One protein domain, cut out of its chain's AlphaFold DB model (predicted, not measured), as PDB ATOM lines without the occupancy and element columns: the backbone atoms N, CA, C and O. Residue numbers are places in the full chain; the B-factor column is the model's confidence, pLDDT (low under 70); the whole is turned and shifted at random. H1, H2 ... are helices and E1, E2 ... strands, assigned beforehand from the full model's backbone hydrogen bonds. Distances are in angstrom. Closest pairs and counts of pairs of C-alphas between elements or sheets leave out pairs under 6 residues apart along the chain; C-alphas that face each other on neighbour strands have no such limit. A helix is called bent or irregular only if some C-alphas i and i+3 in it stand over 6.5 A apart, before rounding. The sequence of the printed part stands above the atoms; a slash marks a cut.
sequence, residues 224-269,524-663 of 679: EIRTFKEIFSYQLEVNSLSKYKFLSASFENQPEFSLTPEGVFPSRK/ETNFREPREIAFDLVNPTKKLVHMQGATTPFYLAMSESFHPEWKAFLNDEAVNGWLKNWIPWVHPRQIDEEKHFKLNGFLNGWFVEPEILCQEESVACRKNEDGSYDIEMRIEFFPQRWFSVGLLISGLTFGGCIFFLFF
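AT A GLANCE: This is residues 224 to 269 and 524 to 663 of the 679 residues of an uncharacterized protein of Candidatus Moranbacteria bacterium (UniProt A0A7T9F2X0). Two twisted sheets lie face to face as a sandwich, E2, E3, E5, E8 and E9 in one and E1, E4, E7 and E6 in the other, and from this body the long helix H4 runs out as an arm whose residues 649 to 663 stick out. At the opposite end, H1 packs on the four-stranded sheet with its residues 228 to 232, and H2 sits beyond it, away from both sheets. The printed part has 186 residues with four named helices and nine named strands, in the order E1 H1 H2 E2 E3 E4 E5 E6 E7 H3 E8 E9 H4, and its class is mixed, helices and strands. The larger sheet is branched at E9 and the smaller runs E1 E4 E7 E6; the neighbour pairs in both are antiparallel. The whole is loose, with a radius of gyration of the C-alphas of 19.8 A, and elongated, spanning 76 by 43 by 27 A, the arm adding to the length.

IN THESE COORDINATES: The larger sheet holds E2, residues 532 to 539 and 21.8 A long, E3, residues 542 to 550 and 22.3 A, E5, residues 566 to 570 and 13.8 A, E8, residues 621 to 623, and E9, residues 629 to 637 and 25.0 A. C-alpha 629, where E9 begins, is at (202.921, 146.205, 122.594). The other sheet holds E1, residues 225 to 227, E4, residues 554 to 561 and 20.0 A, E6, residues 596 to 599, and E7, residues 603 to 608 and 16.1 A. C-alpha 225 is at (185.935, 148.857, 129.381). The helices are H1, residues 228 to 235, H2, residues 241 to 250 and 15.1 A, H3, residues 610 to 613, and H4, residues 639 to 663 and 36.1 A. H4 ends with C-alpha 663 at (171.081, 98.620, 129.238). H2 is irregular: C-alphas 243 and 246 are 7.5 A apart.

HOW THE PARTS SIT: In the strongly twisted larger sheet, E3 lies on one side of E9, and E5 and E8 on the other side, beside residues 632 to 637 and 629 to 631. N 631 and O 547 of E9 and E3 are 2.8 A apart, within hydrogen-bond range, as are N 634 and O 569 of E9 and E5 at 2.8 A, and N 622 and O 630 of E8 and E9 at 2.9 A. E2 and E3 form a hairpin, with N 534 and O 546 at 2.8 A. The sandwich, two sheets face to face, has best planes 18 degrees apart and facing parts 10.6 A centre to centre; the closest C-alphas of E5 and E7, those of Ala 568 and Trp 606, are 7.7 A apart. In the smaller sheet, N 556 and O 606 of the neighbours E4 and E7 are within hydrogen-bond range at 2.8 A, as are N 599 and O 603 of the hairpin of E6 and E7 at 2.8 A, and N 226 and O 557 of the neighbours E1 and E4 at 3.2 A. H1 is on this sheet at a height over the sheet of 10.0 A and runs along the strands, at 19 degrees to E4 on the local plane. H1 and H2 are close but not clearly touching, the C-alphas of Ser 233 and Ser 248 being 7.2 A apart, at a steep tilt of 49 degrees, opposite ways. H3 only grazes the larger sheet, with residues 610 to 613. H4 touches no helix and is not on either sheet. In H4 every O i to N i+4 pair is within hydrogen-bond range; in H1 3 of 4 are, and in H2 2 of 6, beside 5 of 7 O i to N i+3 pairs; H3 is too short for an O i to N i+4 pair.

THE WHOLE: The two C-alphas farthest apart, those of Ser 250 and Phe 663, are 76.5 A from each other. Without residues 649 to 663, which stand free, the body spans 53 by 39 by 27 A. Residues 270 to 523 are not printed, and C-alphas 269 and 524 are 9.8 A apart across the cut. The link E5 to E6, residues 571 to 595, is long. The mean pLDDT of the printed part is 83.4; residues 227 to 242, 248 to 267 and 600 to 601 are under 70.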
ATOM      1  N   GLU A 224     181.091 149.286 129.601       74.88
ATOM      2  CA  GLU A 224     182.288 149.798 128.934       74.88
ATOM      3  C   GLU A 224     183.547 149.384 129.699       74.88
ATOM      4  O   GLU A 224     183.613 149.493 130.931       74.88
ATOM      5  N   ILE A 225     184.535 148.883 128.960       74.81
ATOM      6  CA  ILE A 225     185.935 148.857 129.381       74.81
ATOM      7  C   ILE A 225     186.542 150.152 128.858       74.81
ATOM      8  O   ILE A 225     186.408 150.459 127.675       74.81
ATOM      9  N   ARG A 226     187.157 150.919 129.753       76.94
ATOM     10  CA  ARG A 226     187.700 152.246 129.461       76.94
ATOM     11  C   ARG A 226     189.103 152.371 130.030       76.94
ATOM     12  O   ARG A 226     189.513 151.582 130.889       76.94
ATOM     13  N   THR A 227     189.827 153.391 129.589       68.38
ATOM     14  CA  THR A 227     191.050 153.792 130.280       68.38
ATOM     15  C   THR A 227     190.711 154.445 131.623       68.38
ATOM     16  O   THR A 227     189.595 154.927 131.857       68.38
ATOM     17  N   PHE A 228     191.687 154.478 132.531       65.88
ATOM     18  CA  PHE A 228     191.522 155.138 133.826       65.88
ATOM     19  C   PHE A 228     191.163 156.626 133.684       65.88
ATOM     20  O   PHE A 228     190.340 157.109 134.458       65.88
ATOM     21  N   LYS A 229     191.682 157.339 132.668       66.12
ATOM     22  CA  LYS A 229     191.349 158.752 132.409       66.12
ATOM     23  C   LYS A 229     189.862 158.989 132.278       66.12
ATOM     24  O   LYS A 229     189.307 159.849 132.958       66.12
ATOM     25  N   GLU A 230     189.218 158.202 131.431       63.41
ATOM     26  CA  GLU A 230     187.811 158.385 131.108       63.41
ATOM     27  C   GLU A 230     186.905 158.099 132.313       63.41
ATOM     28  O   GLU A 230     185.908 158.793 132.513       63.41
ATOM     29  N   ILE A 231     187.260 157.112 133.145       59.22
ATOM     30  CA  ILE A 231     186.492 156.773 134.353       59.22
ATOM     31  C   ILE A 231     186.769 157.769 135.484       59.22
ATOM     32  O   ILE A 231     185.839 158.173 136.181       59.22
ATOM     33  N   PHE A 232     188.019 158.189 135.670       62.09
ATOM     34  CA  PHE A 232     188.405 159.095 136.748       62.09
ATOM     35  C   PHE A 232     187.785 160.489 136.573       62.09
ATOM     36  O   PHE A 232     187.225 161.035 137.527       62.09
ATOM     37  N   SER A 233     187.785 161.032 135.348       57.59
ATOM     38  CA  SER A 233     187.125 162.309 135.041       57.59
ATOM     39  C   SER A 233     185.619 162.270 135.315       57.59
ATOM     40  O   SER A 233     185.094 163.199 135.920       57.59
ATOM     41  N   TYR A 234     184.938 161.180 134.946       52.66
ATOM     42  CA  TYR A 234     183.504 161.010 135.208       52.66
ATOM     43  C   TYR A 234     183.175 160.980 136.709       52.66
ATOM     44  O   TYR A 234     182.107 161.414 137.128       52.66
ATOM     45  N   GLN A 235     184.079 160.468 137.547       51.28
ATOM     46  CA  GLN A 235     183.775 160.211 138.955       51.28
ATOM     47  C   GLN A 235     184.148 161.325 139.927       51.28
ATOM     48  O   GLN A 235     183.488 161.453 140.961       51.28
ATOM     49  N   LEU A 236     185.127 162.174 139.605       53.28
ATOM     50  CA  LEU A 236     185.362 163.397 140.382       53.28
ATOM     51  C   LEU A 236     184.158 164.350 140.370       53.28
ATOM     52  O   LEU A 236     184.052 165.219 141.232       53.28
ATOM     53  N   GLU A 237     183.238 164.174 139.422       50.50
ATOM     54  CA  GLU A 237     181.962 164.886 139.384       50.50
ATOM     55  C   GLU A 237     180.871 164.246 140.263       50.50
ATOM     56  O   GLU A 237     179.902 164.924 140.596       50.50
ATOM     57  N   VAL A 238     181.013 162.971 140.655       48.12
ATOM     58  CA  VAL A 238     179.930 162.170 141.266       48.12
ATOM     59  C   VAL A 238     180.173 161.819 142.745       48.12
ATOM     60  O   VAL A 238     179.201 161.635 143.473       48.12
ATOM     61  N   ASN A 239     181.425 161.752 143.224       44.84
ATOM     62  CA  ASN A 239     181.760 161.227 144.563       44.84
ATOM     63  C   ASN A 239     182.341 162.261 145.557       44.84
ATOM     64  O   ASN A 239     182.805 163.335 145.180       44.84
ATOM     65  N   SER A 240     182.396 161.874 146.843       45.66
ATOM     66  CA  SER A 240     182.968 162.583 148.013       45.66
ATOM     67  C   SER A 240     184.468 162.934 147.931       45.66
ATOM     68  O   SER A 240     185.042 163.445 148.889       45.66
ATOM     69  N   LEU A 241     185.107 162.725 146.777       59.28
ATOM     70  CA  LEU A 241     186.482 163.139 146.476       59.28
ATOM     71  C   LEU A 241     186.565 164.610 146.033       59.28
ATOM     72  O   LEU A 241     187.568 165.031 145.457       59.28
ATOM     73  N   SER A 242     185.533 165.412 146.311       65.12
ATOM     74  CA  SER A 242     185.495 166.840 145.984       65.12
ATOM     75  C   SER A 242     186.710 167.598 146.534       65.12
ATOM     76  O   SER A 242     187.191 168.518 145.868       65.12
ATOM     77  N   LYS A 243     187.270 167.172 147.680       72.88
ATOM     78  CA  LYS A 243     188.507 167.749 148.237       72.88
ATOM     79  C   LYS A 243     189.725 167.590 147.320       72.88
ATOM     80  O   LYS A 243     190.559 168.484 147.275       72.88
ATOM     81  N   TYR A 244     189.767 166.540 146.497       78.00
ATOM     82  CA  TYR A 244     190.837 166.268 145.530       78.00
ATOM     83  C   TYR A 244     190.510 166.714 144.099       78.00
ATOM     84  O   TYR A 244     191.298 166.480 143.187       78.00
ATOM     85  N   LYS A 245     189.372 167.384 143.865       72.81
ATOM     86  CA  LYS A 245     188.950 167.827 142.520       72.81
ATOM     87  C   LYS A 245     189.971 168.744 141.836       72.81
ATOM     88  O   LYS A 245     190.029 168.809 140.616       72.81
ATOM     89  N   PHE A 246     190.804 169.431 142.609       76.06
ATOM     90  CA  PHE A 246     191.877 170.262 142.068       76.06
ATOM     91  C   PHE A 246     192.967 169.469 141.362       76.06
ATOM     92  O   PHE A 246     193.634 170.013 140.480       76.06
ATOM     93  N   LEU A 247     193.140 168.199 141.741       72.31
ATOM     94  CA  LEU A 247     194.091 167.328 141.086       72.31
ATOM     95  C   LEU A 247     193.670 167.204 139.620       72.31
ATOM     96  O   LEU A 247     194.420 167.636 138.759       72.31
ATOM     97  N   SER A 248     192.440 166.797 139.292       67.56
ATOM     98  CA  SER A 248     192.063 166.647 137.871       67.56
ATOM     99  C   SER A 248     192.231 167.902 137.021       67.56
ATOM    100  O   SER A 248     192.698 167.783 135.892       67.56
ATOM    101  N   ALA A 249     191.894 169.082 137.550       65.38
ATOM    102  CA  ALA A 249     192.060 170.347 136.831       65.38
ATOM    103  C   ALA A 249     193.536 170.681 136.558       65.38
ATOM    104  O   ALA A 249     193.858 171.282 135.540       65.38
ATOM    105  N   SER A 250     194.442 170.265 137.444       59.50
ATOM    106  CA  SER A 250     195.882 170.523 137.311       59.50
ATOM    107  C   SER A 250     196.589 169.543 136.370       59.50
ATOM    108  O   SER A 250     197.730 169.783 135.975       59.50
ATOM    109  N   PHE A 251     195.934 168.438 136.006       62.88
ATOM    110  CA  PHE A 251     196.532 167.352 135.224       62.88
ATOM    111  C   PHE A 251     195.850 167.158 133.877       62.88
ATOM    112  O   PHE A 251     195.630 166.016 133.478       62.88
ATOM    113  N   GLU A 252     195.581 168.253 133.151       52.56
ATOM    114  CA  GLU A 252     194.898 168.291 131.841       52.56
ATOM    115  C   GLU A 252     195.356 167.223 130.820       52.56
ATOM    116  O   GLU A 252     194.633 166.942 129.867       52.56
ATOM    117  N   ASN A 253     196.494 166.544 131.030       51.97
ATOM    118  CA  ASN A 253     196.972 165.481 130.156       51.97
ATOM    119  C   ASN A 253     197.221 164.087 130.769       51.97
ATOM    120  O   ASN A 253     197.333 163.168 129.960       51.97
ATOM    121  N   GLN A 254     197.255 163.852 132.094       52.22
ATOM    122  CA  GLN A 254     197.622 162.526 132.654       52.22
ATOM    123  C   GLN A 254     196.951 162.197 134.009       52.22
ATOM    124  O   GLN A 254     197.274 162.824 135.017       52.22
ATOM    125  N   PRO A 255     196.038 161.212 134.081       48.66
ATOM    126  CA  PRO A 255     195.401 160.795 135.326       48.66
ATOM    127  C   PRO A 255     196.183 159.636 135.940       48.66
ATOM    128  O   PRO A 255     196.062 158.490 135.519       48.66
ATOM    129  N   GLU A 256     196.996 159.953 136.940       54.84
ATOM    130  CA  GLU A 256     197.923 159.003 137.564       54.84
ATOM    131  C   GLU A 256     197.826 159.080 139.095       54.84
ATOM    132  O   GLU A 256     198.808 159.365 139.784       54.84
ATOM    133  N   PHE A 257     196.619 158.875 139.635       50.75
ATOM    134  CA  PHE A 257     196.382 158.847 141.083       50.75
ATOM    135  C   PHE A 257     196.166 157.424 141.574       50.75
ATOM    136  O   PHE A 257     195.267 156.738 141.090       50.75
ATOM    137  N   SER A 258     196.911 157.035 142.606       44.56
ATOM    138  CA  SER A 258     196.443 156.047 143.573       44.56
ATOM    139  C   SER A 258     196.030 156.784 144.840       44.56
ATOM    140  O   SER A 258     196.804 157.553 145.405       44.56
ATOM    141  N   LEU A 259     194.790 156.565 145.273       44.03
ATOM    142  CA  LEU A 259     194.248 157.060 146.544       44.03
ATOM    143  C   LEU A 259     194.164 155.933 147.583       44.03
ATOM    144  O   LEU A 259     193.293 155.953 148.449       44.03
ATOM    145  N   THR A 260     194.996 154.895 147.472       39.91
ATOM    146  CA  THR A 260     194.938 153.765 148.405       39.91
ATOM    147  C   THR A 260     195.921 153.957 149.560       39.91
ATOM    148  O   THR A 260     197.114 154.095 149.285       39.91
ATOM    149  N   PRO A 261     195.475 153.847 150.826       38.09
ATOM    150  CA  PRO A 261     196.365 153.750 151.985       38.09
ATOM    151  C   PRO A 261     197.307 152.526 151.939       38.09
ATOM    152  O   PRO A 261     198.317 152.511 152.630       38.09
ATOM    153  N   GLU A 262     196.997 151.505 151.123       36.81
ATOM    154  CA  GLU A 262     197.625 150.170 151.204       36.81
ATOM    155  C   GLU A 262     198.003 149.534 149.842       36.81
ATOM    156  O   GLU A 262     198.254 148.336 149.763       36.81
ATOM    157  N   GLY A 263     198.073 150.301 148.747       39.44
ATOM    158  CA  GLY A 263     198.374 149.771 147.406       39.44
ATOM    159  C   GLY A 263     199.657 150.337 146.795       39.44
ATOM    160  O   GLY A 263     199.745 151.537 146.537       39.44
ATOM    161  N   VAL A 264     200.635 149.464 146.526       44.12
ATOM    162  CA  VAL A 264     201.881 149.759 145.794       44.12
ATOM    163  C   VAL A 264     201.547 150.003 144.325       44.12
ATOM    164  O   VAL A 264     201.604 149.103 143.495       44.12
ATOM    165  N   PHE A 265     201.173 151.231 143.997       49.28
ATOM    166  CA  PHE A 265     200.958 151.643 142.619       49.28
ATOM    167  C   PHE A 265     201.892 152.809 142.305       49.28
ATOM    168  O   PHE A 265     201.839 153.817 143.021       49.28
ATOM    169  N   PRO A 266     202.752 152.707 141.272       54.12
ATOM    170  CA  PRO A 266     203.586 153.822 140.852       54.12
ATOM    171  C   PRO A 266     202.622 154.906 140.380       54.12
ATOM    172  O   PRO A 266     201.896 154.750 139.407       54.12
ATOM    173  N   SER A 267     202.448 155.929 141.194       62.62
ATOM    174  CA  SER A 267     201.435 156.961 141.020       62.62
ATOM    175  C   SER A 267     201.817 158.112 141.930       62.62
ATOM    176  O   SER A 267     202.556 157.932 142.904       62.62
ATOM    177  N   ARG A 268     201.369 159.311 141.573       72.56
ATOM    178  CA  ARG A 268     201.654 160.514 142.350       72.56
ATOM    179  C   ARG A 268     201.195 160.290 143.791       72.56
ATOM    180  O   ARG A 268     200.008 160.076 144.031       72.56
ATOM    181  N   LYS A 269     202.123 160.343 144.745       78.88
ATOM    182  CA  LYS A 269     201.794 160.268 146.167       78.88
ATOM    183  C   LYS A 269     201.197 161.607 146.571       78.88
ATOM    184  O   LYS A 269     201.834 162.642 146.381       78.88
ATOM    185  N   GLU A 524     206.841 158.667 139.277       74.00
ATOM    186  CA  GLU A 524     208.131 158.019 138.989       74.00
ATOM    187  C   GLU A 524     208.208 157.538 137.532       74.00
ATOM    188  O   GLU A 524     209.277 157.500 136.924       74.00
ATOM    189  N   THR A 525     207.052 157.205 136.958       73.81
ATOM    190  CA  THR A 525     206.893 156.724 135.588       73.81
ATOM    191  C   THR A 525     205.768 157.489 134.910       73.81
ATOM    192  O   THR A 525     204.628 157.411 135.354       73.81
ATOM    193  N   ASN A 526     206.073 158.179 133.810       78.75
ATOM    194  CA  ASN A 526     205.041 158.772 132.960       78.75
ATOM    195  C   ASN A 526     204.272 157.646 132.267       78.75
ATOM    196  O   ASN A 526     204.814 156.993 131.368       78.75
ATOM    197  N   PHE A 527     203.020 157.430 132.650       80.81
ATOM    198  CA  PHE A 527     202.156 156.488 131.965       80.81
ATOM    199  C   PHE A 527     201.615 157.120 130.689       80.81
ATOM    200  O   PHE A 527     201.276 158.302 130.598       80.81
ATOM    201  N   ARG A 528     201.547 156.306 129.648       85.31
ATOM    202  CA  ARG A 528     200.885 156.618 128.393       85.31
ATOM    203  C   ARG A 528     199.803 155.583 128.193       85.31
ATOM    204  O   ARG A 528     200.065 154.383 128.269       85.31
ATOM    205  N   GLU A 529     198.591 156.062 127.952       86.38
ATOM    206  CA  GLU A 529     197.500 155.183 127.561       86.38
ATOM    207  C   GLU A 529     197.875 154.452 126.264       86.38
ATOM    208  O   GLU A 529     198.541 155.040 125.401       86.38
ATOM    209  N   PRO A 530     197.465 153.181 126.109       92.94
ATOM    210  CA  PRO A 530     197.533 152.511 124.821       92.94
ATOM    211  C   PRO A 530     196.862 153.366 123.743       92.94
ATOM    212  O   PRO A 530     195.875 154.054 124.008       92.94
ATOM    213  N   ARG A 531     197.373 153.301 122.511       94.12
ATOM    214  CA  ARG A 531     196.813 154.039 121.366       94.12
ATOM    215  C   ARG A 531     195.331 153.727 121.157       94.12
ATOM    216  O   ARG A 531     194.574 154.599 120.745       94.12
ATOM    217  N   GLU A 532     194.947 152.479 121.394       93.88
ATOM    218  CA  GLU A 532     193.572 152.011 121.267       93.88
ATOM    219  C   GLU A 532     193.293 150.921 122.305       93.88
ATOM    220  O   GLU A 532     194.129 150.041 122.522       93.88
ATOM    221  N   ILE A 533     192.106 150.973 122.916       93.62
ATOM    222  CA  ILE A 533     191.533 149.887 123.712       93.62
ATOM    223  C   ILE A 533     190.137 149.605 123.158       93.62
ATOM    224  O   ILE A 533     189.257 150.461 123.204       93.62
ATOM    225  N   ALA A 534     189.933 148.396 122.648       94.38
ATOM    226  CA  ALA A 534     188.638 147.891 122.215       94.38
ATOM    227  C   ALA A 534     188.292 146.625 123.001       94.38
ATOM    228  O   ALA A 534     189.164 145.981 123.587       94.38
ATOM    229  N   PHE A 535     187.017 146.247 123.035       95.44
ATOM    230  CA  PHE A 535     186.616 144.999 123.669       95.44
ATOM    231  C   PHE A 535     185.408 144.362 122.988       95.44
ATOM    232  O   PHE A 535     184.501 145.050 122.518       95.44
ATOM    233  N   ASP A 536     185.374 143.035 123.034       95.19
ATOM    234  CA  ASP A 536     184.242 142.216 122.632       95.19
ATOM    235  C   ASP A 536     183.596 141.570 123.862       95.19
ATOM    236  O   ASP A 536     184.230 140.851 124.646       95.19
ATOM    237  N   LEU A 537     182.289 141.785 124.021       94.19
ATOM    238  CA  LEU A 537     181.497 141.091 125.032       94.19
ATOM    239  C   LEU A 537     181.153 139.683 124.531       94.19
ATOM    240  O   LEU A 537     180.241 139.507 123.723       94.19
ATOM    241  N   VAL A 538     181.850 138.667 125.040       93.69
ATOM    242  CA  VAL A 538     181.529 137.264 124.729       93.69
ATOM    243  C   VAL A 538     180.282 136.830 125.498       93.69
ATOM    244  O   VAL A 538     179.400 136.172 124.949       93.69
ATOM    245  N   ASN A 539     180.220 137.174 126.785       93.00
ATOM    246  CA  ASN A 539     179.058 137.031 127.663       93.00
ATOM    247  C   ASN A 539     179.250 137.924 128.913       93.00
ATOM    248  O   ASN A 539     180.352 138.430 129.113       93.00
ATOM    249  N   PRO A 540     178.245 138.091 129.794       93.56
ATOM    250  CA  PRO A 540     178.365 138.975 130.967       93.56
ATOM    251  C   PRO A 540     179.552 138.658 131.894       93.56
ATOM    252  O   PRO A 540     180.088 139.535 132.554       93.56
ATOM    253  N   THR A 541     180.001 137.401 131.919       94.56
ATOM    254  CA  THR A 541     181.122 136.925 132.748       94.56
ATOM    255  C   THR A 541     182.448 136.815 131.991       94.56
ATOM    256  O   THR A 541     183.417 136.295 132.541       94.56
ATOM    257  N   LYS A 542     182.501 137.227 130.716       94.94
ATOM    258  CA  LYS A 542     183.678 137.064 129.855       94.94
ATOM    259  C   LYS A 542     183.762 138.151 128.786       94.94
ATOM    260  O   LYS A 542     182.912 138.238 127.898       94.94
ATOM    261  N   LYS A 543     184.862 138.897 128.815       95.94
ATOM    262  CA  LYS A 543     185.183 139.990 127.892       95.94
ATOM    263  C   LYS A 543     186.542 139.713 127.239       95.94
ATOM    264  O   LYS A 543     187.450 139.203 127.898       95.94
ATOM    265  N   LEU A 544     186.665 139.978 125.942       96.38
ATOM    266  CA  LEU A 544     187.945 139.984 125.226       96.38
ATOM    267  C   LEU A 544     188.360 141.436 125.039       96.38
ATOM    268  O   LEU A 544     187.527 142.245 124.661       96.38
ATOM    269  N   VAL A 545     189.604 141.765 125.359       96.75
ATOM    270  CA  VAL A 545     190.125 143.132 125.355       96.75
ATOM    271  C   VAL A 545     191.296 143.194 124.391       96.75
ATOM    272  O   VAL A 545     192.245 142.426 124.525       96.75
ATOM    273  N   HIS A 546     191.215 144.116 123.445       96.94
ATOM    274  CA  HIS A 546     192.197 144.362 122.401       96.94
ATOM    275  C   HIS A 546     192.884 145.684 122.712       96.94
ATOM    276  O   HIS A 546     192.234 146.728 122.723       96.94
ATOM    277  N   MET A 547     194.182 145.655 122.983       97.06
ATOM    278  CA  MET A 547     194.961 146.858 123.269       97.06
ATOM    279  C   MET A 547     196.050 147.000 122.223       97.06
ATOM    280  O   MET A 547     196.747 146.032 121.931       97.06
ATOM    281  N   GLN A 548     196.207 148.196 121.665       97.31
ATOM    282  CA  GLN A 548     197.226 148.470 120.654       97.31
ATOM    283  C   GLN A 548     198.158 149.586 121.097       97.31
ATOM    284  O   GLN A 548     197.720 150.595 121.654       97.31
ATOM    285  N   GLY A 549     199.440 149.443 120.769       96.50
ATOM    286  CA  GLY A 549     200.420 150.508 120.950       96.50
ATOM    287  C   GLY A 549     200.710 150.867 122.412       96.50
ATOM    288  O   GLY A 549     200.948 152.036 122.707       96.50
ATOM    289  N   ALA A 550     200.675 149.908 123.341       96.25
ATOM    290  CA  ALA A 550     201.031 150.156 124.739       96.25
ATOM    291  C   ALA A 550     202.557 150.286 124.892       96.25
ATOM    292  O   ALA A 550     203.285 149.332 124.635       96.25
ATOM    293  N   THR A 551     203.063 151.457 125.293       94.94
ATOM    294  CA  THR A 551     204.520 151.713 125.417       94.94
ATOM    295  C   THR A 551     205.041 151.720 126.850       94.94
ATOM    296  O   THR A 551     206.238 151.589 127.073       94.94
ATOM    297  N   THR A 552     204.160 151.925 127.823       93.00
ATOM    298  CA  THR A 552     204.470 152.000 129.258       93.00
ATOM    299  C   THR A 552     203.435 151.176 130.018       93.00
ATOM    300  O   THR A 552     202.415 150.812 129.424       93.00
ATOM    301  N   PRO A 553     203.627 150.906 131.320       92.25
ATOM    302  CA  PRO A 553     202.544 150.393 132.145       92.25
ATOM    303  C   PRO A 553     201.299 151.291 132.084       92.25
ATOM    304  O   PRO A 553     201.398 152.477 131.761       92.25
ATOM    305  N   PHE A 554     200.124 150.729 132.352       90.31
ATOM    306  CA  PHE A 554     198.864 151.475 132.359       90.31
ATOM    307  C   PHE A 554     197.804 150.785 133.221       90.31
ATOM    308  O   PHE A 554     197.899 149.602 133.543       90.31
ATOM    309  N   TYR A 555     196.761 151.536 133.568       90.00
ATOM    310  CA  TYR A 555     195.606 151.024 134.295       90.00
ATOM    311  C   TYR A 555     194.479 150.664 133.329       90.00
ATOM    312  O   TYR A 555     194.018 151.500 132.547       90.00
ATOM    313  N   LEU A 556     194.012 149.424 133.421       92.81
ATOM    314  CA  LEU A 556     192.846 148.925 132.707       92.81
ATOM    315  C   LEU A 556     191.658 148.891 133.662       92.81
ATOM    316  O   LEU A 556     191.730 148.250 134.708       92.81
ATOM    317  N   ALA A 557     190.561 149.550 133.305       91.44
ATOM    318  CA  ALA A 557     189.403 149.677 134.175       91.44
ATOM    319  C   ALA A 557     188.144 149.078 133.537       91.44
ATOM    320  O   ALA A 557     187.899 149.205 132.335       91.44
ATOM    321  N   MET A 558     187.327 148.422 134.361       92.50
ATOM    322  CA  MET A 558     186.088 147.772 133.942       92.50
ATOM    323  C   MET A 558     184.918 148.278 134.782       92.50
ATOM    324  O   MET A 558     184.985 148.307 136.007       92.50
ATOM    325  N   SER A 559     183.817 148.624 134.114       88.62
ATOM    326  CA  SER A 559     182.585 149.140 134.736       88.62
ATOM    327  C   SER A 559     181.807 148.136 135.608       88.62
ATOM    328  O   SER A 559     180.805 148.501 136.217       88.62
ATOM    329  N   GLU A 560     182.269 146.890 135.707       90.50
ATOM    330  CA  GLU A 560     181.699 145.869 136.589       90.50
ATOM    331  C   GLU A 560     182.114 146.061 138.040       90.50
ATOM    332  O   GLU A 560     183.239 146.484 138.323       90.50
ATOM    333  N   SER A 561     181.247 145.619 138.953       90.88
ATOM    334  CA  SER A 561     181.552 145.625 140.378       90.88
ATOM    335  C   SER A 561     182.751 144.734 140.717       90.88
ATOM    336  O   SER A 561     182.829 143.583 140.277       90.88
ATOM    337  N   PHE A 562     183.666 145.265 141.524       93.31
ATOM    338  CA  PHE A 562     184.869 144.629 142.022       93.31
ATOM    339  C   PHE A 562     184.527 143.307 142.675       93.31
ATOM    340  O   PHE A 562     183.674 143.230 143.564       93.31
ATOM    341  N   HIS A 563     185.237 142.275 142.253       95.00
ATOM    342  CA  HIS A 563     185.195 140.992 142.917       95.00
ATOM    343  C   HIS A 563     186.548 140.311 142.729       95.00
ATOM    344  O   HIS A 563     186.964 140.185 141.581       95.00
ATOM    345  N   PRO A 564     187.197 139.790 143.786       94.44
ATOM    346  CA  PRO A 564     188.542 139.194 143.696       94.44
ATOM    347  C   PRO A 564     188.629 138.008 142.720       94.44
ATOM    348  O   PRO A 564     189.695 137.600 142.281       94.44
ATOM    349  N   GLU A 565     187.488 137.429 142.353       96.19
ATOM    350  CA  GLU A 565     187.406 136.340 141.375       96.19
ATOM    351  C   GLU A 565     187.295 136.791 139.904       96.19
ATOM    352  O   GLU A 565     187.225 135.946 139.006       96.19
ATOM    353  N   TRP A 566     187.272 138.097 139.622       96.94
ATOM    354  CA  TRP A 566     187.524 138.602 138.274       96.94
ATOM    355  C   TRP A 566     189.014 138.492 137.966       96.94
ATOM    356  O   TRP A 566     189.845 139.075 138.653       96.94
ATOM    357  N   LYS A 567     189.356 137.736 136.922       96.44
ATOM    358  CA  LYS A 567     190.744 137.506 136.508       96.44
ATOM    359  C   LYS A 567     190.974 138.060 135.113       96.44
ATOM    360  O   LYS A 567     190.119 137.909 134.240       96.44
ATOM    361  N   ALA A 568     192.146 138.645 134.900       96.50
ATOM    362  CA  ALA A 568     192.576 139.187 133.621       96.50
ATOM    363  C   ALA A 568     193.851 138.465 133.161       96.50
ATOM    364  O   ALA A 568     194.837 138.408 133.892       96.50
ATOM    365  N   PHE A 569     193.823 137.869 131.970       94.62
ATOM    366  CA  PHE A 569     194.922 137.047 131.454       94.62
ATOM    367  C   PHE A 569     195.093 137.170 129.944       94.62
ATOM    368  O   PHE A 569     194.175 137.593 129.245       94.62
ATOM    369  N   LEU A 570     196.261 136.787 129.428       95.88
ATOM    370  CA  LEU A 570     196.533 136.793 127.988       95.88
ATOM    371  C   LEU A 570     195.641 135.789 127.245       95.88
ATOM    372  O   LEU A 570     195.435 134.656 127.683       95.88
ATOM    373  N   ASN A 571     195.112 136.195 126.094       94.31
ATOM    374  CA  ASN A 571     194.234 135.387 125.250       94.31
ATOM    375  C   ASN A 571     195.031 134.461 124.306       94.31
ATOM    376  O   ASN A 571     194.874 134.504 123.089       94.31
ATOM    377  N   ASP A 572     195.904 133.621 124.861       91.50
ATOM    378  CA  ASP A 572     196.803 132.725 124.118       91.50
ATOM    379  C   ASP A 572     196.280 131.271 124.014       91.50
ATOM    380  O   ASP A 572     195.158 130.948 124.407       91.50
ATOM    381  N   GLU A 573     197.088 130.356 123.470       87.44
ATOM    382  CA  GLU A 573     196.767 128.921 123.360       87.44
ATOM    383  C   GLU A 573     196.683 128.183 124.711       87.44
ATOM    384  O   GLU A 573     196.167 127.055 124.788       87.44
ATOM    385  N   ALA A 574     197.197 128.778 125.795       84.81
ATOM    386  CA  ALA A 574     197.047 128.215 127.132       84.81
ATOM    387  C   ALA A 574     195.585 128.307 127.577       84.81
ATOM    388  O   ALA A 574     195.076 127.381 128.209       84.81
ATOM    389  N   VAL A 575     194.879 129.361 127.160       84.75
ATOM    390  CA  VAL A 575     193.449 129.537 127.444       84.75
ATOM    391  C   VAL A 575     192.547 129.143 126.289       84.75
ATOM    392  O   VAL A 575     191.422 128.712 126.525       84.75
ATOM    393  N   ASN A 576     193.020 129.228 125.049       82.75
ATOM    394  CA  ASN A 576     192.264 128.861 123.861       82.75
ATOM    395  C   ASN A 576     192.368 127.357 123.574       82.75
ATOM    396  O   ASN A 576     193.320 126.868 122.978       82.75
ATOM    397  N   GLY A 577     191.351 126.599 123.993       81.94
ATOM    398  CA  GLY A 577     191.207 125.182 123.656       81.94
ATOM    399  C   GLY A 577     189.840 124.634 124.059       81.94
ATOM    400  O   GLY A 577     189.230 125.132 125.003       81.94
ATOM    401  N   TRP A 578     189.348 123.607 123.357       81.31
ATOM    402  CA  TRP A 578     187.985 123.091 123.567       81.31
ATOM    403  C   TRP A 578     187.737 122.610 125.008       81.31
ATOM    404  O   TRP A 578     186.682 122.883 125.566       81.31
ATOM    405  N   LEU A 579     188.738 121.977 125.634       79.56
ATOM    406  CA  LEU A 579     188.708 121.616 127.057       79.56
ATOM    407  C   LEU A 579     189.336 122.685 127.953       79.56
ATOM    408  O   LEU A 579     188.834 122.934 129.044       79.56
ATOM    409  N   LYS A 580     190.417 123.336 127.505       83.19
ATOM    410  CA  LYS A 580     191.167 124.300 128.329       83.19
ATOM    411  C   LYS A 580     190.312 125.496 128.754       83.19
ATOM    412  O   LYS A 580     190.431 125.956 129.882       83.19
ATOM    413  N   ASN A 581     189.394 125.931 127.889       81.06
ATOM    414  CA  ASN A 581     188.465 127.020 128.183       81.06
ATOM    415  C   ASN A 581     187.519 126.727 129.362       81.06
ATOM    416  O   ASN A 581     186.946 127.665 129.905       81.06
ATOM    417  N   TRP A 582     187.276 125.458 129.709       82.00
ATOM    418  CA  TRP A 582     186.244 125.066 130.685       82.00
ATOM    419  C   TRP A 582     186.825 124.535 131.997       82.00
ATOM    420  O   TRP A 582     186.082 124.269 132.937       82.00
ATOM    421  N   ILE A 583     188.144 124.352 132.068       84.50
ATOM    422  CA  ILE A 583     188.803 123.676 133.182       84.50
ATOM    423  C   ILE A 583     189.425 124.721 134.134       84.50
ATOM    424  O   ILE A 583     190.241 125.531 133.691       84.50
ATOM    425  N   PRO A 584     189.095 124.710 135.442       87.38
ATOM    426  CA  PRO A 584     189.601 125.689 136.409       87.38
ATOM    427  C   PRO A 584     191.080 125.487 136.768       87.38
ATOM    428  O   PRO A 584     191.731 126.421 137.205       87.38
ATOM    429  N   TRP A 585     191.642 124.295 136.558       87.31
ATOM    430  CA  TRP A 585     193.041 123.977 136.897       87.31
ATOM    431  C   TRP A 585     194.062 124.434 135.841       87.31
ATOM    432  O   TRP A 585     195.252 124.142 135.958       87.31
ATOM    433  N   VAL A 586     193.608 125.089 134.769       88.00
ATOM    434  CA  VAL A 586     194.502 125.737 133.804       88.00
ATOM    435  C   VAL A 586     195.045 126.999 134.464       88.00
ATOM    436  O   VAL A 586     194.256 127.820 134.917       88.00
ATOM    437  N   HIS A 587     196.368 127.143 134.498       86.31
ATOM    438  CA  HIS A 587     197.055 128.317 135.037       86.31
ATOM    439  C   HIS A 587     197.435 129.225 133.863       86.31
ATOM    440  O   HIS A 587     198.478 129.006 133.245       86.31
ATOM    441  N   PRO A 588     196.560 130.161 133.452       88.94
ATOM    442  CA  PRO A 588     196.893 131.082 132.380       88.94
ATOM    443  C   PRO A 588     197.964 132.070 132.833       88.94
ATOM    444  O   PRO A 588     198.112 132.331 134.028       88.94
ATOM    445  N   ARG A 589     198.659 132.680 131.871       91.62
ATOM    446  CA  ARG A 589     199.471 133.871 132.139       91.62
ATOM    447  C   ARG A 589     198.527 135.027 132.456       91.62
ATOM    448  O   ARG A 589     197.905 135.594 131.557       91.62
ATOM    449  N   GLN A 590     198.352 135.284 133.746       93.69
ATOM    450  CA  GLN A 590     197.441 136.284 134.288       93.69
ATOM    451  C   GLN A 590     198.204 137.447 134.909       93.69
ATOM    452  O   GLN A 590     199.375 137.312 135.249       93.69
ATOM    453  N   ILE A 591     197.519 138.574 135.062       94.94
ATOM    454  CA  ILE A 591     197.991 139.677 135.896       94.94
ATOM    455  C   ILE A 591     197.943 139.217 137.358       94.94
ATOM    456  O   ILE A 591     196.965 138.587 137.769       94.94
ATOM    457  N   ASP A 592     198.997 139.509 138.121       93.00
ATOM    458  CA  ASP A 592     199.077 139.161 139.542       93.00
ATOM    459  C   ASP A 592     197.902 139.753 140.329       93.00
ATOM    460  O   ASP A 592     197.466 140.874 140.065       93.00
ATOM    461  N   GLU A 593     197.407 139.022 141.331       91.50
ATOM    462  CA  GLU A 593     196.259 139.477 142.131       91.50
ATOM    463  C   GLU A 593     196.559 140.776 142.884       91.50
ATOM    464  O   GLU A 593     195.677 141.602 143.068       91.50
ATOM    465  N   GLU A 594     197.820 141.003 143.251       89.19
ATOM    466  CA  GLU A 594     198.277 142.245 143.885       89.19
ATOM    467  C   GLU A 594     198.124 143.468 142.962       89.19
ATOM    468  O   GLU A 594     198.031 144.601 143.429       89.19
ATOM    469  N   LYS A 595     198.053 143.243 141.643       91.19
ATOM    470  CA  LYS A 595     197.829 144.270 140.617       91.19
ATOM    471  C   LYS A 595     196.359 144.381 140.213       91.19
ATOM    472  O   LYS A 595     196.039 145.181 139.334       91.19
ATOM    473  N   HIS A 596     195.469 143.602 140.830       93.19
ATOM    474  CA  HIS A 596     194.022 143.718 140.705       93.19
ATOM    475  C   HIS A 596     193.476 144.510 141.897       93.19
ATOM    476  O   HIS A 596     193.671 144.146 143.053       93.19
ATOM    477  N   PHE A 597     192.789 145.615 141.628       87.50
ATOM    478  CA  PHE A 597     192.378 146.547 142.668       87.50
ATOM    479  C   PHE A 597     190.942 147.026 142.492       87.50
ATOM    480  O   PHE A 597     190.364 147.048 141.402       87.50
ATOM    481  N   LYS A 598     190.369 147.437 143.622       84.94
ATOM    482  CA  LYS A 598     189.046 148.040 143.702       84.94
ATOM    483  C   LYS A 598     189.138 149.499 143.272       84.94
ATOM    484  O   LYS A 598     189.475 150.376 144.066       84.94
ATOM    485  N   LEU A 599     188.820 149.771 142.016       76.81
ATOM    486  CA  LEU A 599     188.764 151.122 141.488       76.81
ATOM    487  C   LEU A 599     187.540 151.853 142.062       76.81
ATOM    488  O   LEU A 599     186.409 151.379 141.972       76.81
ATOM    489  N   ASN A 600     187.757 153.018 142.668       68.44
ATOM    490  CA  ASN A 600     186.696 153.885 143.193       68.44
ATOM    491  C   ASN A 600     185.726 153.204 144.170       68.44
ATOM    492  O   ASN A 600     184.524 153.461 144.169       68.44
ATOM    493  N   GLY A 601     186.238 152.285 144.987       69.31
ATOM    494  CA  GLY A 601     185.447 151.653 146.036       69.31
ATOM    495  C   GLY A 601     184.412 150.642 145.540       69.31
ATOM    496  O   GLY A 601     183.753 150.040 146.384       69.31
ATOM    497  N   PHE A 602     184.277 150.390 144.231       78.50
ATOM    498  CA  PHE A 602     183.398 149.329 143.733       78.50
ATOM    499  C   PHE A 602     183.696 148.796 142.333       78.50
ATOM    500  O   PHE A 602     183.075 147.805 142.021       78.50
ATOM    501  N   LEU A 603     184.554 149.371 141.490       84.75
ATOM    502  CA  LEU A 603     184.833 148.882 140.128       84.75
ATOM    503  C   LEU A 603     186.061 147.966 140.078       84.75
ATOM    504  O   LEU A 603     186.922 148.042 140.952       84.75
ATOM    505  N   ASN A 604     186.178 147.123 139.049       92.19
ATOM    506  CA  ASN A 604     187.406 146.348 138.831       92.19
ATOM    507  C   ASN A 604     188.457 147.187 138.087       92.19
ATOM    508  O   ASN A 604     188.136 147.879 137.115       92.19
ATOM    509  N   GLY A 605     189.714 147.073 138.510       93.25
ATOM    510  CA  GLY A 605     190.861 147.663 137.832       93.25
ATOM    511  C   GLY A 605     192.085 146.753 137.876       93.25
ATOM    512  O   GLY A 605     192.286 146.030 138.847       93.25
ATOM    513  N   TRP A 606     192.905 146.793 136.829       94.19
ATOM    514  CA  TRP A 606     194.174 146.069 136.748       94.19
ATOM    515  C   TRP A 606     195.313 147.008 136.379       94.19
ATOM    516  O   TRP A 606     195.156 147.860 135.503       94.19
ATOM    517  N   PHE A 607     196.467 146.833 137.016       92.81
ATOM    518  CA  PHE A 607     197.716 147.464 136.605       92.81
ATOM    519  C   PHE A 607     198.447 146.535 135.632       92.81
ATOM    520  O   PHE A 607     198.853 145.427 135.984       92.81
ATOM    521  N   VAL A 608     198.556 146.972 134.379       93.50
ATOM    522  CA  VAL A 608     199.127 146.198 133.278       93.50
ATOM    523  C   VAL A 608     200.541 146.696 133.015       93.50
ATOM    524  O   VAL A 608     200.736 147.863 132.692       93.50
ATOM    525  N   GLU A 609     201.523 145.799 133.094       94.00
ATOM    526  CA  GLU A 609     202.920 146.067 132.731       94.00
ATOM    527  C   GLU A 609     203.276 145.271 131.469       94.00
ATOM    528  O   GLU A 609     203.610 144.088 131.581       94.00
ATOM    529  N   PRO A 610     203.203 145.878 130.266       95.31
ATOM    530  CA  PRO A 610     203.392 145.162 129.002       95.31
ATOM    531  C   PRO A 610     204.698 144.377 128.928       95.31
ATOM    532  O   PRO A 610     204.710 143.240 128.470       95.31
ATOM    533  N   GLU A 611     205.794 144.950 129.429       94.25
ATOM    534  CA  GLU A 611     207.109 144.311 129.387       94.25
ATOM    535  C   GLU A 611     207.174 143.034 130.233       94.25
ATOM    536  O   GLU A 611     207.782 142.063 129.792       94.25
ATOM    537  N   ILE A 612     206.513 143.001 131.397       93.75
ATOM    538  CA  ILE A 612     206.444 141.819 132.271       93.75
ATOM    539  C   ILE A 612     205.433 140.810 131.725       93.75
ATOM    540  O   ILE A 612     205.719 139.616 131.644       93.75
ATOM    541  N   LEU A 613     204.256 141.286 131.310       94.25
ATOM    542  CA  LEU A 613     203.184 140.428 130.813       94.25
ATOM    543  C   LEU A 613     203.581 139.717 129.506       94.25
ATOM    544  O   LEU A 613     203.158 138.587 129.270       94.25
ATOM    545  N   CYS A 614     204.420 140.352 128.681       94.44
ATOM    546  CA  CYS A 614     204.808 139.881 127.352       94.44
ATOM    547  C   CYS A 614     206.264 139.399 127.235       94.44
ATOM    548  O   CYS A 614     206.811 139.407 126.132       94.44
ATOM    549  N   GLN A 615     206.905 138.980 128.335       91.12
ATOM    550  CA  GLN A 615     208.285 138.457 128.302       91.12
ATOM    551  C   GLN A 615     208.436 137.222 127.400       91.12
ATOM    552  O   GLN A 615     209.469 137.035 126.763       91.12
ATOM    553  N   GLU A 616     207.399 136.387 127.335       87.31
ATOM    554  CA  GLU A 616     207.351 135.209 126.472       87.31
ATOM    555  C   GLU A 616     206.517 135.503 125.222       87.31
ATOM    556  O   GLU A 616     205.322 135.822 125.319       87.31
ATOM    557  N   GLU A 617     207.139 135.354 124.046       83.81
ATOM    558  CA  GLU A 617     206.470 135.517 122.756       83.81
ATOM    559  C   GLU A 617     205.215 134.644 122.682       83.81
ATOM    560  O   GLU A 617     205.231 133.439 122.942       83.81
ATOM    561  N   SER A 618     204.094 135.259 122.317       87.44
ATOM    562  CA  SER A 618     202.834 134.549 122.149       87.44
ATOM    563  C   SER A 618     201.956 135.248 121.134       87.44
ATOM    564  O   SER A 618     202.064 136.451 120.934       87.44
ATOM    565  N   VAL A 619     201.016 134.514 120.542       89.75
ATOM    566  CA  VAL A 619     200.042 135.090 119.598       89.75
ATOM    567  C   VAL A 619     199.220 136.218 120.240       89.75
ATOM    568  O   VAL A 619     198.759 137.115 119.545       89.75
ATOM    569  N   ALA A 620     199.066 136.189 121.567       94.12
ATOM    570  CA  ALA A 620     198.308 137.174 122.325       94.12
ATOM    571  C   ALA A 620     199.104 138.431 122.703       94.12
ATOM    572  O   ALA A 620     198.517 139.367 123.238       94.12
ATOM    573  N   CYS A 621     200.419 138.460 122.476       95.81
ATOM    574  CA  CYS A 621     201.194 139.673 122.680       95.81
ATOM    575  C   CYS A 621     202.265 139.847 121.610       95.81
ATOM    576  O   CYS A 621     203.195 139.046 121.503       95.81
ATOM    577  N   ARG A 622     202.146 140.929 120.842       96.06
ATOM    578  CA  ARG A 622     203.081 141.285 119.778       96.06
ATOM    579  C   ARG A 622     203.815 142.565 120.151       96.06
ATOM    580  O   ARG A 622     203.190 143.608 120.305       96.06
ATOM    581  N   LYS A 623     205.144 142.492 120.237       97.00
ATOM    582  CA  LYS A 623     205.997 143.681 120.305       97.00
ATOM    583  C   LYS A 623     206.211 144.224 118.892       97.00
ATOM    584  O   LYS A 623     206.664 143.496 118.010       97.00
ATOM    585  N   ASN A 624     205.848 145.479 118.677       96.44
ATOM    586  CA  ASN A 624     205.975 146.181 117.407       96.44
ATOM    587  C   ASN A 624     207.412 146.706 117.211       96.44
ATOM    588  O   ASN A 624     208.198 146.785 118.158       96.44
ATOM    589  N   GLU A 625     207.761 147.093 115.980       96.69
ATOM    590  CA  GLU A 625     209.097 147.626 115.647       96.69
ATOM    591  C   GLU A 625     209.435 148.926 116.399       96.69
ATOM    592  O   GLU A 625     210.601 149.199 116.671       96.69
ATOM    593  N   ASP A 626     208.418 149.707 116.775       96.06
ATOM    594  CA  ASP A 626     208.549 150.940 117.563       96.06
ATOM    595  C   ASP A 626     208.711 150.691 119.077       96.06
ATOM    596  O   ASP A 626     208.834 151.637 119.855       96.06
ATOM    597  N   GLY A 627     208.717 149.422 119.502       95.56
ATOM    598  CA  GLY A 627     208.827 149.005 120.897       95.56
ATOM    599  C   GLY A 627     207.504 148.968 121.666       95.56
ATOM    600  O   GLY A 627     207.512 148.542 122.820       95.56
ATOM    601  N   SER A 628     206.386 149.369 121.053       96.88
ATOM    602  CA  SER A 628     205.055 149.257 121.652       96.88
ATOM    603  C   SER A 628     204.534 147.814 121.641       96.88
ATOM    604  O   SER A 628     205.024 146.967 120.894       96.88
ATOM    605  N   TYR A 629     203.536 147.525 122.472       97.50
ATOM    606  CA  TYR A 629     202.921 146.205 122.594       97.50
ATOM    607  C   TYR A 629     201.460 146.241 122.144       97.50
ATOM    608  O   TYR A 629     200.682 147.082 122.603       97.50
ATOM    609  N   ASP A 630     201.085 145.288 121.293       97.50
ATOM    610  CA  ASP A 630     199.693 144.940 121.022       97.50
ATOM    611  C   ASP A 630     199.336 143.708 121.860       97.50
ATOM    612  O   ASP A 630     200.003 142.674 121.762       97.50
ATOM    613  N   ILE A 631     198.315 143.830 122.707       97.69
ATOM    614  CA  ILE A 631     197.974 142.855 123.743       97.69
ATOM    615  C   ILE A 631     196.519 142.418 123.578       97.69
ATOM    616  O   ILE A 631     195.591 143.225 123.617       97.69
ATOM    617  N   GLU A 632     196.331 141.111 123.469       97.56
ATOM    618  CA  GLU A 632     195.045 140.431 123.462       97.56
ATOM    619  C   GLU A 632     194.799 139.825 124.842       97.56
ATOM    620  O   GLU A 632     195.449 138.857 125.247       97.56
ATOM    621  N   MET A 633     193.845 140.377 125.580       96.56
ATOM    622  CA  MET A 633     193.491 139.926 126.920       96.56
ATOM    623  C   MET A 633     192.095 139.321 126.971       96.56
ATOM    624  O   MET A 633     191.197 139.634 126.195       96.56
ATOM    625  N   ARG A 634     191.895 138.443 127.945       95.62
ATOM    626  CA  ARG A 634     190.594 137.943 128.355       95.62
ATOM    627  C   ARG A 634     190.387 138.274 129.822       95.62
ATOM    628  O   ARG A 634     191.190 137.888 130.665       95.62
ATOM    629  N   ILE A 635     189.271 138.930 130.105       96.94
ATOM    630  CA  ILE A 635     188.784 139.168 131.460       96.94
ATOM    631  C   ILE A 635     187.619 138.210 131.701       96.94
ATOM    632  O   ILE A 635     186.661 138.181 130.925       96.94
ATOM    633  N   GLU A 636     187.709 137.379 132.736       95.75
ATOM    634  CA  GLU A 636     186.730 136.332 133.036       95.75
ATOM    635  C   GLU A 636     186.419 136.274 134.532       95.75
ATOM    636  O   GLU A 636     187.315 136.363 135.372       95.75
ATOM    637  N   PHE A 637     185.146 136.064 134.864       96.25
ATOM    638  CA  PHE A 637     184.725 135.745 136.221       96.25
ATOM    639  C   PHE A 637     184.995 134.261 136.498       96.25
ATOM    640  O   PHE A 637     184.231 133.382 136.086       96.25
ATOM    641  N   PHE A 638     186.098 133.967 137.189       94.38
ATOM    642  CA  PHE A 638     186.642 132.615 137.372       94.38
ATOM    643  C   PHE A 638     185.647 131.546 137.891       94.38
ATOM    644  O   PHE A 638     185.702 130.404 137.416       94.38
ATOM    645  N   PRO A 639     184.669 131.857 138.774       94.75
ATOM    646  CA  PRO A 639     183.676 130.898 139.258       94.75
ATOM    647  C   PRO A 639     182.813 130.302 138.137       94.75
ATOM    648  O   PRO A 639     182.286 129.196 138.278       94.75
ATOM    649  N   GLN A 640     182.723 130.970 136.984       92.06
ATOM    650  CA  GLN A 640     182.009 130.463 135.816       92.06
ATOM    651  C   GLN A 640     182.633 129.173 135.242       92.06
ATOM    652  O   GLN A 640     181.920 128.322 134.691       92.06
ATOM    653  N   ARG A 641     183.945 128.951 135.422       91.38
ATOM    654  CA  ARG A 641     184.599 127.688 135.029       91.38
ATOM    655  C   ARG A 641     184.127 126.518 135.882       91.38
ATOM    656  O   ARG A 641     183.822 125.449 135.357       91.38
ATOM    657  N   TRP A 642     183.976 126.735 137.186       91.56
ATOM    658  CA  TRP A 642     183.457 125.724 138.110       91.56
ATOM    659  C   TRP A 642     182.019 125.333 137.798       91.56
ATOM    660  O   TRP A 642     181.681 124.148 137.846       91.56
ATOM    661  N   PHE A 643     181.193 126.302 137.404       91.50
ATOM    662  CA  PHE A 643     179.842 126.023 136.929       91.50
ATOM    663  C   PHE A 643     179.851 125.082 135.711       91.50
ATOM    664  O   PHE A 643     179.112 124.096 135.683       91.50
ATOM    665  N   SER A 644     180.741 125.328 134.743       88.69
ATOM    666  CA  SER A 644     180.879 124.495 133.540       88.69
ATOM    667  C   SER A 644     181.321 123.062 133.868       88.69
ATOM    668  O   SER A 644     180.763 122.101 133.333       88.69
ATOM    669  N   VAL A 645     182.262 122.895 134.805       90.62
ATOM    670  CA  VAL A 645     182.666 121.571 135.314       90.62
ATOM    671  C   VAL A 645     181.503 120.862 136.010       90.62
ATOM    672  O   VAL A 645     181.257 119.683 135.751       90.62
ATOM    673  N   GLY A 646     180.749 121.573 136.852       92.12
ATOM    674  CA  GLY A 646     179.568 121.024 137.520       92.12
ATOM    675  C   GLY A 646     178.501 120.548 136.531       92.12
ATOM    676  O   GLY A 646     177.927 119.468 136.706       92.12
ATOM    677  N   LEU A 647     178.280 121.304 135.453       93.06
ATOM    678  CA  LEU A 647     177.355 120.939 134.382       93.06
ATOM    679  C   LEU A 647     177.826 119.689 133.631       93.06
ATOM    680  O   LEU A 647     177.018 118.794 133.381       93.06
ATOM    681  N   LEU A 648     179.125 119.573 133.338       90.88
ATOM    682  CA  LEU A 648     179.702 118.383 132.707       90.88
ATOM    683  C   LEU A 648     179.520 117.132 133.581       90.88
ATOM    684  O   LEU A 648     179.043 116.109 133.092       90.88
ATOM    685  N   ILE A 649     179.843 117.218 134.877       94.00
ATOM    686  CA  ILE A 649     179.674 116.106 135.831       94.00
ATOM    687  C   ILE A 649     178.200 115.697 135.920       94.00
ATOM    688  O   ILE A 649     177.876 114.507 135.885       94.00
ATOM    689  N   SER A 650     177.295 116.673 135.986       95.25
ATOM    690  CA  SER A 650     175.852 116.424 136.050       95.25
ATOM    691  C   SER A 650     175.340 115.767 134.766       95.25
ATOM    692  O   SER A 650     174.597 114.788 134.826       95.25
ATOM    693  N   GLY A 651     175.790 116.246 133.603       96.31
ATOM    694  CA  GLY A 651     175.441 115.696 132.295       96.31
ATOM    695  C   GLY A 651     175.942 114.265 132.095       96.31
ATOM    696  O   GLY A 651     175.181 113.409 131.649       96.31
ATOM    697  N   LEU A 652     177.186 113.975 132.489       96.19
ATOM    698  CA  LEU A 652     177.750 112.622 132.444       96.19
ATOM    699  C   LEU A 652     177.021 111.669 133.393       96.19
ATOM    700  O   LEU A 652     176.735 110.533 133.019       96.19
ATOM    701  N   THR A 653     176.670 112.140 134.589       96.31
ATOM    702  CA  THR A 653     175.903 111.359 135.570       96.31
ATOM    703  C   THR A 653     174.517 111.021 135.030       96.31
ATOM    704  O   THR A 653     174.125 109.856 135.002       96.31
ATOM    705  N   PHE A 654     173.793 112.026 134.532       96.75
ATOM    706  CA  PHE A 654     172.465 111.853 133.951       96.75
ATOM    707  C   PHE A 654     172.488 110.928 132.728       96.75
ATOM    708  O   PHE A 654     171.686 109.995 132.635       96.75
ATOM    709  N   GLY A 655     173.452 111.129 131.825       97.06
ATOM    710  CA  GLY A 655     173.679 110.256 130.674       97.06
ATOM    711  C   GLY A 655     174.003 108.819 131.087       97.06
ATOM    712  O   GLY A 655     173.452 107.881 130.515       97.06
ATOM    713  N   GLY A 656     174.821 108.639 132.128       96.38
ATOM    714  CA  GLY A 656     175.128 107.338 132.721       96.38
ATOM    715  C   GLY A 656     173.892 106.639 133.291       96.38
ATOM    716  O   GLY A 656     173.688 105.454 133.028       96.38
ATOM    717  N   CYS A 657     173.020 107.365 133.996       96.19
ATOM    718  CA  CYS A 657     171.747 106.835 134.490       96.19
ATOM    719  C   CYS A 657     170.822 106.405 133.342       96.19
ATOM    720  O   CYS A 657     170.259 105.312 133.386       96.19
ATOM    721  N   ILE A 658     170.690 107.225 132.296       97.44
ATOM    722  CA  ILE A 658     169.894 106.886 131.107       97.44
ATOM    723  C   ILE A 658     170.460 105.643 130.414       97.44
ATOM    724  O   ILE A 658     169.714 104.711 130.108       97.44
ATOM    725  N   PHE A 659     171.774 105.605 130.190       97.62
ATOM    726  CA  PHE A 659     172.446 104.467 129.573       97.62
ATOM    727  C   PHE A 659     172.237 103.188 130.388       97.62
ATOM    728  O   PHE A 659     171.901 102.150 129.821       97.62
ATOM    729  N   PHE A 660     172.357 103.271 131.715       95.75
ATOM    730  CA  PHE A 660     172.097 102.156 132.620       95.75
ATOM    731  C   PHE A 660     170.655 101.644 132.507       95.75
ATOM    732  O   PHE A 660     170.447 100.438 132.385       95.75
ATOM    733  N   LEU A 661     169.661 102.538 132.471       96.25
ATOM    734  CA  LEU A 661     168.255 102.155 132.301       96.25
ATOM    735  C   LEU A 661     167.995 101.486 130.944       96.25
ATOM    736  O   LEU A 661     167.284 100.481 130.882       96.25
ATOM    737  N   PHE A 662     168.589 101.992 129.857       97.19
ATOM    738  CA  PHE A 662     168.491 101.352 128.540       97.19
ATOM    739  C   PHE A 662     169.172  99.985 128.509       97.19
ATOM    740  O   PHE A 662     168.619  99.037 127.943       97.19
ATOM    741  N   PHE A 663     170.346  99.871 129.129       96.12
ATOM    742  CA  PHE A 663     171.081  98.620 129.238       96.12
ATOM    743  C   PHE A 663     170.287  97.574 130.032       96.12
ATOM    744  O   PHE A 663     170.108  96.459 129.542       96.12
TER     745      PHE A 663